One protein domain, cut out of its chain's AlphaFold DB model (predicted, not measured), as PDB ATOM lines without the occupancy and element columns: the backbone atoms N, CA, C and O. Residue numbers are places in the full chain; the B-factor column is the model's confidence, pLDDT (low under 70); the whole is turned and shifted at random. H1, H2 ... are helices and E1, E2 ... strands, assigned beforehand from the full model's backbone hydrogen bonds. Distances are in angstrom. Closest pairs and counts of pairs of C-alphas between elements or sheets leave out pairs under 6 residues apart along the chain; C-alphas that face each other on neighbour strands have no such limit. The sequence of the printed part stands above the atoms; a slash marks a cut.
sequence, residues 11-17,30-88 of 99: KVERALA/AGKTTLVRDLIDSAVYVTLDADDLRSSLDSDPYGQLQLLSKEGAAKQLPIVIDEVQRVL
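Overview. This is residues 11 to 17 and 30 to 88 of the 99 residues of the protein "AAA_14 domain-containing protein" of Azospirillum sp. TSA6c (UniProt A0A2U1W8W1). Two short parallel strands, E1 and E2, lie side by side in the middle, with the second half of the long helix H4 packed on them from one side and the short helix H2 near E2 on the other. H1 lies beyond H2 at one end of the longest axis, and H3 lies at the other end, where it makes a corner with the start of H4; contacts between helices are few. The printed part has 66 residues, with four named helices and two named strands in the order H1, H2, E1, H3, H4, E2, and its class is mostly helix. The sheet has the order E1, E2 and is parallel. The whole is only just compact, close to loose, with a radius of gyration of the C-alphas of 12.6 A and spans of 34 by 30 by 17 A.

Along the chain. H1 is residues 11 to 17, from C-alpha 11 at (28.668, 19.923, -38.472). After the cut, H2 is residues 32 to 39, 10.7 A long. E1 is residues 44 to 47, 10.1 A long. H3, residues 51 to 59, is 12.1 A long. H4, residues 61 to 75, is the longest helix at 21.3 A and begins at C-alpha 61 at (14.719, 23.968, -13.546). E2, residues 79 to 82, is 9.7 A long and ends at C-alpha 82 at (22.585, 31.017, -24.869).

Arrangement. E1 and E2 are parallel neighbours at 18 degrees; C-alphas 44 and 79 face each other at 4.7 A. N 46 and O 80, 2.9 A apart, and N 82 and O 46, 2.8 A apart, are within hydrogen-bond range. E1, H3, H4 and E2 form a strand-helix-strand unit, two parallel neighbour strands with helices between, and its crossover is right-handed. The closest C-alphas of H4 and E2 are those of Gly 72 and Ile 79, 5.9 A apart; those of H4 and E1 are Val 44 and Gly 72, 6.2 A apart. H3 and H4 only just touch, and only at the corner, with 3 pairs of C-alphas within 8 A, the closest being those of Leu 57 and Gln 64 at 5.8 A. H4 touches H3 with residues 64 to 65 alone. The two helices run opposite ways at a steep tilt of 60 degrees. The closest C-alphas of H2 and E2 are those of Thr 33 and Asp 82, 7.1 A apart. H1 and H2 are close but not clearly touching, with the C-alphas of Glu 13 and Leu 39 7.9 A apart. H1 is apart from E1, E2, H3 and H4. In H1, H2, H3 and H4 every O i to N i+4 pair is within hydrogen-bond range.

Size, cuts and confidence. The two C-alphas farthest apart are those of Lys 11 and Ser 59, at 34.1 A. Residues 18 to 29 are not printed, and C-alphas 17 and 30 are 23.2 A apart across the cut. Of the links that are printed whole, each is tight. Mean pLDDT of the printed part is 90.9, and residue 88 is under 70.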
ATOM      1  N   LYS A  11      28.731  20.787 -39.659       89.50
ATOM      2  CA  LYS A  11      28.668  19.923 -38.472       89.50
ATOM      3  C   LYS A  11      27.415  20.217 -37.652       89.50
ATOM      4  O   LYS A  11      26.755  19.273 -37.229       89.50
ATOM      5  N   VAL A  12      27.095  21.495 -37.455       88.88
ATOM      6  CA  VAL A  12      25.911  21.922 -36.699       88.88
ATOM      7  C   VAL A  12      24.633  21.517 -37.434       88.88
ATOM      8  O   VAL A  12      23.756  20.932 -36.812       88.88
ATOM      9  N   GLU A  13      24.560  21.709 -38.753       90.62
ATOM     10  CA  GLU A  13      23.406  21.283 -39.562       90.62
ATOM     11  C   GLU A  13      23.150  19.775 -39.462       90.62
ATOM     12  O   GLU A  13      22.022  19.346 -39.221       90.62
ATOM     13  N   ARG A  14      24.205  18.954 -39.583       92.25
ATOM     14  CA  ARG A  14      24.073  17.499 -39.426       92.25
ATOM     15  C   ARG A  14      23.584  17.116 -38.034       92.25
ATOM     16  O   ARG A  14      22.713  16.261 -37.933       92.25
ATOM     17  N   ALA A  15      24.116  17.749 -36.990       91.56
ATOM     18  CA  ALA A  15      23.690  17.487 -35.620       91.56
ATOM     19  C   ALA A  15      22.215  17.865 -35.404       91.56
ATOM     20  O   ALA A  15      21.469  17.082 -34.826       91.56
ATOM     21  N   LEU A  16      21.775  19.017 -35.924       90.31
ATOM     22  CA  LEU A  16      20.379  19.464 -35.841       90.31
ATOM     23  C   LEU A  16      19.421  18.518 -36.579       90.31
ATOM     24  O   LEU A  16      18.302  18.305 -36.124       90.31
ATOM     25  N   ALA A  17      19.857  17.919 -37.690       91.38
ATOM     26  CA  ALA A  17      19.053  16.952 -38.435       91.38
ATOM     27  C   ALA A  17      18.922  15.591 -37.722       91.38
ATOM     28  O   ALA A  17      17.932  14.887 -37.923       91.38
ATOM     29  N   ALA A  30      34.649  33.011 -29.552       86.06
ATOM     30  CA  ALA A  30      34.723  32.268 -30.819       86.06
ATOM     31  C   ALA A  30      33.555  32.543 -31.802       86.06
ATOM     32  O   ALA A  30      33.458  31.898 -32.843       86.06
ATOM     33  N   GLY A  31      32.633  33.459 -31.475       88.38
ATOM     34  CA  GLY A  31      31.487  33.795 -32.329       88.38
ATOM     35  C   GLY A  31      30.387  32.726 -32.372       88.38
ATOM     36  O   GLY A  31      29.697  32.610 -33.381       88.38
ATOM     37  N   LYS A  32      30.220  31.943 -31.296       91.25
ATOM     38  CA  LYS A  32      29.233  30.848 -31.199       91.25
ATOM     39  C   LYS A  32      27.794  31.339 -31.382       91.25
ATOM     40  O   LYS A  32      27.089  30.825 -32.242       91.25
ATOM     41  N   THR A  33      27.396  32.378 -30.647       90.62
ATOM     42  CA  THR A  33      26.074  33.006 -30.779       90.62
ATOM     43  C   THR A  33      25.834  33.484 -32.207       90.62
ATOM     44  O   THR A  33      24.765  33.256 -32.760       90.62
ATOM     45  N   THR A  34      26.840  34.092 -32.843       90.31
ATOM     46  CA  THR A  34      26.739  34.528 -34.242       90.31
ATOM     47  C   THR A  34      26.580  33.342 -35.192       90.31
ATOM     48  O   THR A  34      25.726  33.387 -36.061       90.31
ATOM     49  N   LEU A  35      27.340  32.257 -35.006       89.75
ATOM     50  CA  LEU A  35      27.186  31.035 -35.802       89.75
ATOM     51  C   LEU A  35      25.760  30.473 -35.712       89.75
ATOM     52  O   LEU A  35      25.196  30.115 -36.737       89.75
ATOM     53  N   VAL A  36      25.188  30.390 -34.507       91.38
ATOM     54  CA  VAL A  36      23.827  29.863 -34.311       91.38
ATOM     55  C   VAL A  36      22.781  30.794 -34.924       91.38
ATOM     56  O   VAL A  36      21.880  30.317 -35.608       91.38
ATOM     57  N   ARG A  37      22.930  32.112 -34.748       90.81
ATOM     58  CA  ARG A  37      22.032  33.116 -35.346       90.81
ATOM     59  C   ARG A  37      22.054  33.113 -36.867       90.81
ATOM     60  O   ARG A  37      21.012  33.314 -37.469       90.81
ATOM     61  N   ASP A  38      23.212  32.856 -37.463       89.00
ATOM     62  CA  ASP A  38      23.354  32.783 -38.917       89.00
ATOM     63  C   ASP A  38      22.833  31.453 -39.496       89.00
ATOM     64  O   ASP A  38      22.593  31.369 -40.695       89.00
ATOM     65  N   LEU A  39      22.689  30.408 -38.670       89.00
ATOM     66  CA  LEU A  39      22.185  29.089 -39.077       89.00
ATOM     67  C   LEU A  39      20.687  28.901 -38.843       89.00
ATOM     68  O   LEU A  39      20.059  28.097 -39.528       89.00
ATOM     69  N   ILE A  40      20.133  29.566 -37.830       89.25
ATOM     70  CA  ILE A  40      18.751  29.377 -37.397       89.25
ATOM     71  C   ILE A  40      17.982  30.679 -37.608       89.25
ATOM     72  O   ILE A  40      17.993  31.562 -36.745       89.25
ATOM     73  N   ASP A  41      17.271  30.747 -38.736       86.62
ATOM     74  CA  ASP A  41      16.490  31.911 -39.179       86.62
ATOM     75  C   ASP A  41      15.414  32.346 -38.175       86.62
ATOM     76  O   ASP A  41      15.060  33.521 -38.080       86.62
ATOM     77  N   SER A  42      14.839  31.402 -37.426       93.06
ATOM     78  CA  SER A  42      13.815  31.681 -36.420       93.06
ATOM     79  C   SER A  42      13.911  30.693 -35.268       93.06
ATOM     80  O   SER A  42      13.878  29.482 -35.468       93.06
ATOM     81  N   ALA A  43      14.020  31.221 -34.051       95.25
ATOM     82  CA  ALA A  43      14.020  30.445 -32.817       95.25
ATOM     83  C   ALA A  43      13.446  31.270 -31.663       95.25
ATOM     84  O   ALA A  43      13.475  32.503 -31.682       95.25
ATOM     85  N   VAL A  44      12.994  30.582 -30.619       95.75
ATOM     86  CA  VAL A  44      12.830  31.184 -29.296       95.75
ATOM     87  C   VAL A  44      14.226  31.327 -28.692       95.75
ATOM     88  O   VAL A  44      14.809  30.354 -28.215       95.75
ATOM     89  N   TYR A  45      14.790  32.533 -28.776       94.06
ATOM     90  CA  TYR A  45      16.095  32.843 -28.196       94.06
ATOM     91  C   TYR A  45      15.939  33.276 -26.746       94.06
ATOM     92  O   TYR A  45      15.304  34.292 -26.463       94.06
ATOM     93  N   VAL A  46      16.593  32.548 -25.851       93.44
ATOM     94  CA  VAL A  46      16.741  32.922 -24.450       93.44
ATOM     95  C   VAL A  46      18.217  32.967 -24.086       93.44
ATOM     96  O   VAL A  46      19.027  32.229 -24.639       93.44
ATOM     97  N   THR A  47      18.587  33.858 -23.173       92.69
ATOM     98  CA  THR A  47      19.960  33.971 -22.680       92.69
ATOM     99  C   THR A  47      19.962  33.922 -21.164       92.69
ATOM    100  O   THR A  47      19.165  34.599 -20.516       92.69
ATOM    101  N   LEU A  48      20.871  33.130 -20.601       91.38
ATOM    102  CA  LEU A  48      21.056  33.043 -19.151       91.38
ATOM    103  C   LEU A  48      21.954  34.155 -18.600       91.38
ATOM    104  O   LEU A  48      22.345  34.126 -17.432       91.38
ATOM    105  N   ASP A  49      22.256  35.156 -19.428       89.12
ATOM    106  CA  ASP A  49      22.791  36.433 -18.971       89.12
ATOM    107  C   ASP A  49      21.732  37.290 -18.278       89.12
ATOM    108  O   ASP A  49      22.091  38.147 -17.474       89.12
ATOM    109  N   ALA A  50      20.448  37.057 -18.567       88.69
ATOM    110  CA  ALA A  50      19.346  37.723 -17.891       88.69
ATOM    111  C   ALA A  50      19.151  37.129 -16.488       88.69
ATOM    112  O   ALA A  50      18.792  35.955 -16.352       88.69
ATOM    113  N   ASP A  51      19.354  37.952 -15.456       85.19
ATOM    114  CA  ASP A  51      19.283  37.514 -14.057       85.19
ATOM    115  C   ASP A  51      17.918  36.903 -13.702       85.19
ATOM    116  O   ASP A  51      17.883  35.861 -13.055       85.19
ATOM    117  N   ASP A  52      16.810  37.464 -14.197       88.38
ATOM    118  CA  ASP A  52      15.459  36.958 -13.909       88.38
ATOM    119  C   ASP A  52      15.242  35.525 -14.421       88.38
ATOM    120  O   ASP A  52      14.701  34.676 -13.712       88.38
ATOM    121  N   LEU A  53      15.690  35.241 -15.650       88.19
ATOM    122  CA  LEU A  53      15.568  33.911 -16.248       88.19
ATOM    123  C   LEU A  53      16.522  32.918 -15.583       88.19
ATOM    124  O   LEU A  53      16.161  31.762 -15.374       88.19
ATOM    125  N   ARG A  54      17.735  33.358 -15.238       89.94
ATOM    126  CA  ARG A  54      18.674  32.513 -14.500       89.94
ATOM    127  C   ARG A  54      18.095  32.135 -13.138       89.94
ATOM    128  O   ARG A  54      18.028  30.956 -12.820       89.94
ATOM    129  N   SER A  55      17.611  33.114 -12.375       88.62
ATOM    130  CA  SER A  55      17.011  32.881 -11.061       88.62
ATOM    131  C   SER A  55      15.755  32.013 -11.132       88.62
ATOM    132  O   SER A  55      15.554  31.172 -10.257       88.62
ATOM    133  N   SER A  56      14.925  32.165 -12.170       88.88
ATOM    134  CA  SER A  56      13.765  31.292 -12.347       88.88
ATOM    135  C   SER A  56      14.188  29.847 -12.625       88.88
ATOM    136  O   SER A  56      13.639  28.932 -12.008       88.88
ATOM    137  N   LEU A  57      15.193  29.639 -13.486       89.56
ATOM    138  CA  LEU A  57      15.762  28.322 -13.781       89.56
ATOM    139  C   LEU A  57      16.435  27.690 -12.564       89.56
ATOM    140  O   LEU A  57      16.256  26.498 -12.359       89.56
ATOM    141  N   ASP A  58      17.149  28.458 -11.741       87.62
ATOM    142  CA  ASP A  58      17.757  27.949 -10.505       87.62
ATOM    143  C   ASP A  58      16.691  27.509  -9.485       87.62
ATOM    144  O   ASP A  58      16.890  26.542  -8.749       87.62
ATOM    145  N   SER A  59      15.546  28.201  -9.441       89.88
ATOM    146  CA  SER A  59      14.465  27.909  -8.487       89.88
ATOM    147  C   SER A  59      13.603  26.694  -8.858       89.88
ATOM    148  O   SER A  59      13.197  25.943  -7.973       89.88
ATOM    149  N   ASP A  60      13.323  26.489 -10.151       90.75
ATOM    150  CA  ASP A  60      12.548  25.356 -10.676       90.75
ATOM    151  C   ASP A  60      13.018  25.002 -12.103       90.75
ATOM    152  O   ASP A  60      12.377  25.381 -13.094       90.75
ATOM    153  N   PRO A  61      14.138  24.266 -12.240       89.06
ATOM    154  CA  PRO A  61      14.719  23.968 -13.546       89.06
ATOM    155  C   PRO A  61      13.743  23.228 -14.463       89.06
ATOM    156  O   PRO A  61      13.629  23.525 -15.653       89.06
ATOM    157  N   TYR A  62      13.011  22.262 -13.907       89.94
ATOM    158  CA  TYR A  62      12.107  21.417 -14.676       89.94
ATOM    159  C   TYR A  62      10.876  22.193 -15.152       89.94
ATOM    160  O   TYR A  62      10.516  22.105 -16.331       89.94
ATOM    161  N   GLY A  63      10.251  22.981 -14.272       94.12
ATOM    162  CA  GLY A  63       9.109  23.815 -14.629       94.12
ATOM    163  C   GLY A  63       9.463  24.859 -15.685       94.12
ATOM    164  O   GLY A  63       8.742  24.987 -16.677       94.12
ATOM    165  N   GLN A  64      10.607  25.537 -15.550       92.25
ATOM    166  CA  GLN A  64      11.048  26.518 -16.546       92.25
ATOM    167  C   GLN A  64      11.364  25.879 -17.904       92.25
ATOM    168  O   GLN A  64      10.921  26.382 -18.939       92.25
ATOM    169  N   LEU A  65      12.045  24.726 -17.933       91.75
ATOM    170  CA  LEU A  65      12.294  23.999 -19.183       91.75
ATOM    171  C   LEU A  65      10.994  23.515 -19.845       91.75
ATOM    172  O   LEU A  65      10.886  23.544 -21.076       91.75
ATOM    173  N   GLN A  66       9.980  23.117 -19.066       95.31
ATOM    174  CA  GLN A  66       8.656  22.798 -19.610       95.31
ATOM    175  C   GLN A  66       7.968  24.021 -20.226       95.31
ATOM    176  O   GLN A  66       7.348  23.892 -21.284       95.31
ATOM    177  N   LEU A  67       8.045  25.187 -19.581       94.94
ATOM    178  CA  LEU A  67       7.457  26.425 -20.099       94.94
ATOM    179  C   LEU A  67       8.107  26.829 -21.425       94.94
ATOM    180  O   LEU A  67       7.391  27.040 -22.405       94.94
ATOM    181  N   LEU A  68       9.442  26.819 -21.490       93.88
ATOM    182  CA  LEU A  68      10.186  27.074 -22.725       93.88
ATOM    183  C   LEU A  68       9.809  26.074 -23.825       93.88
ATOM    184  O   LEU A  68       9.540  26.469 -24.958       93.88
ATOM    185  N   SER A  69       9.712  24.784 -23.486       94.25
ATOM    186  CA  SER A  69       9.302  23.732 -24.428       94.25
ATOM    187  C   SER A  69       7.902  23.974 -25.000       94.25
ATOM    188  O   SER A  69       7.689  23.825 -26.205       94.25
ATOM    189  N   LYS A  70       6.942  24.375 -24.156       97.25
ATOM    190  CA  LYS A  70       5.577  24.723 -24.583       97.25
ATOM    191  C   LYS A  70       5.566  25.957 -25.478       97.25
ATOM    192  O   LYS A  70       4.827  25.976 -26.457       97.25
ATOM    193  N   GLU A  71       6.387  26.959 -25.174       96.38
ATOM    194  CA  GLU A  71       6.512  28.163 -25.994       96.38
ATOM    195  C   GLU A  71       7.072  27.848 -27.387       96.38
ATOM    196  O   GLU A  71       6.487  28.259 -28.391       96.38
ATOM    197  N   GLY A  72       8.161  27.074 -27.460       96.31
ATOM    198  CA  GLY A  72       8.737  26.622 -28.727       96.31
ATOM    199  C   GLY A  72       7.733  25.818 -29.555       96.31
ATOM    200  O   GLY A  72       7.543  26.094 -30.738       96.31
ATOM    201  N   ALA A  73       7.007  24.892 -28.920       96.25
ATOM    202  CA  ALA A  73       5.961  24.113 -29.581       96.25
ATOM    203  C   ALA A  73       4.803  24.987 -30.095       96.25
ATOM    204  O   ALA A  73       4.365  24.812 -31.231       96.25
ATOM    205  N   ALA A  74       4.335  25.951 -29.296       97.56
ATOM    206  CA  ALA A  74       3.262  26.866 -29.682       97.56
ATOM    207  C   ALA A  74       3.652  27.750 -30.875       97.56
ATOM    208  O   ALA A  74       2.824  28.017 -31.743       97.56
ATOM    209  N   LYS A  75       4.919  28.175 -30.933       96.31
ATOM    210  CA  LYS A  75       5.469  28.964 -32.044       96.31
ATOM    211  C   LYS A  75       5.940  28.105 -33.221       96.31
ATOM    212  O   LYS A  75       6.260  28.664 -34.262       96.31
ATOM    213  N   GLN A  76       5.979  26.780 -33.065       95.75
ATOM    214  CA  GLN A  76       6.596  25.841 -34.008       95.75
ATOM    215  C   GLN A  76       8.051  26.219 -34.339       95.75
ATOM    216  O   GLN A  76       8.499  26.093 -35.476       95.75
ATOM    217  N   LEU A  77       8.787  26.694 -33.331       95.75
ATOM    218  CA  LEU A  77      10.171  27.144 -33.454       95.75
ATOM    219  C   LEU A  77      11.101  26.327 -32.548       95.75
ATOM    220  O   LEU A  77      10.700  25.933 -31.448       95.75
ATOM    221  N   PRO A  78      12.365  26.114 -32.958       94.81
ATOM    222  CA  PRO A  78      13.388  25.606 -32.057       94.81
ATOM    223  C   PRO A  78      13.647  26.599 -30.915       94.81
ATOM    224  O   PRO A  78      13.354  27.792 -31.017       94.81
ATOM    225  N   ILE A  79      14.237  26.101 -29.832       95.94
ATOM    226  CA  ILE A  79      14.643  26.909 -28.678       95.94
ATOM    227  C   ILE A  79      16.164  26.973 -28.664       95.94
ATOM    228  O   ILE A  79      16.831  25.941 -28.753       95.94
ATOM    229  N   VAL A  80      16.708  28.180 -28.534       95.44
ATOM    230  CA  VAL A  80      18.141  28.409 -28.350       95.44
ATOM    231  C   VAL A  80      18.352  29.001 -26.967       95.44
ATOM    232  O   VAL A  80      17.850  30.084 -26.677       95.44
ATOM    233  N   ILE A  81      19.114  28.289 -26.136       94.06
ATOM    234  CA  ILE A  81      19.522  28.736 -24.803       94.06
ATOM    235  C   ILE A  81      20.986  29.158 -24.884       94.06
ATOM    236  O   ILE A  81      21.873  28.314 -25.006       94.06
ATOM    237  N   ASP A  82      21.234  30.463 -24.851       92.88
ATOM    238  CA  ASP A  82      22.585  31.017 -24.869       92.88
ATOM    239  C   ASP A  82      23.155  31.135 -23.450       92.88
ATOM    240  O   ASP A  82      22.419  31.330 -22.480       92.88
ATOM    241  N   GLU A  83      24.480  31.044 -23.349       91.25
ATOM    242  CA  GLU A  83      25.224  31.138 -22.088       91.25
ATOM    243  C   GLU A  83      24.769  30.112 -21.028       91.25
ATOM    244  O   GLU A  83      24.802  30.376 -19.825       91.25
ATOM    245  N   VAL A  84      24.390  28.903 -21.472       88.12
ATOM    246  CA  VAL A  84      23.885  27.813 -20.612       88.12
ATOM    247  C   VAL A  84      24.808  27.508 -19.424       88.12
ATOM    248  O   VAL A  84      24.336  27.178 -18.341       88.12
ATOM    249  N   GLN A  85      26.119  27.733 -19.573       84.88
ATOM    250  CA  GLN A  85      27.105  27.633 -18.495       84.88
ATOM    251  C   GLN A  85      26.812  28.463 -17.244       84.88
ATOM    252  O   GLN A  85      27.377  28.168 -16.195       84.88
ATOM    253  N   ARG A  86      25.939  29.473 -17.311       84.81
ATOM    254  CA  ARG A  86      25.594  30.310 -16.155       84.81
ATOM    255  C   ARG A  86      24.715  29.628 -15.109       84.81
ATOM    256  O   ARG A  86      24.701  30.104 -13.983       84.81
ATOM    257  N   VAL A  87      24.053  28.523 -15.454       78.56
ATOM    258  CA  VAL A  87      23.342  27.636 -14.503       78.56
ATOM    259  C   VAL A  87      24.055  26.287 -14.320       78.56
ATOM    260  O   VAL A  87      23.665  25.477 -13.482       78.56
ATOM    261  N   LEU A  88      25.147  26.039 -15.062       64.12
ATOM    262  CA  LEU A  88      25.925  24.788 -15.018       64.12
ATOM    263  C   LEU A  88      26.753  24.589 -13.737       64.12
ATOM    264  O   LEU A  88      27.469  23.596 -13.646       64.12
TER     265      LEU A  88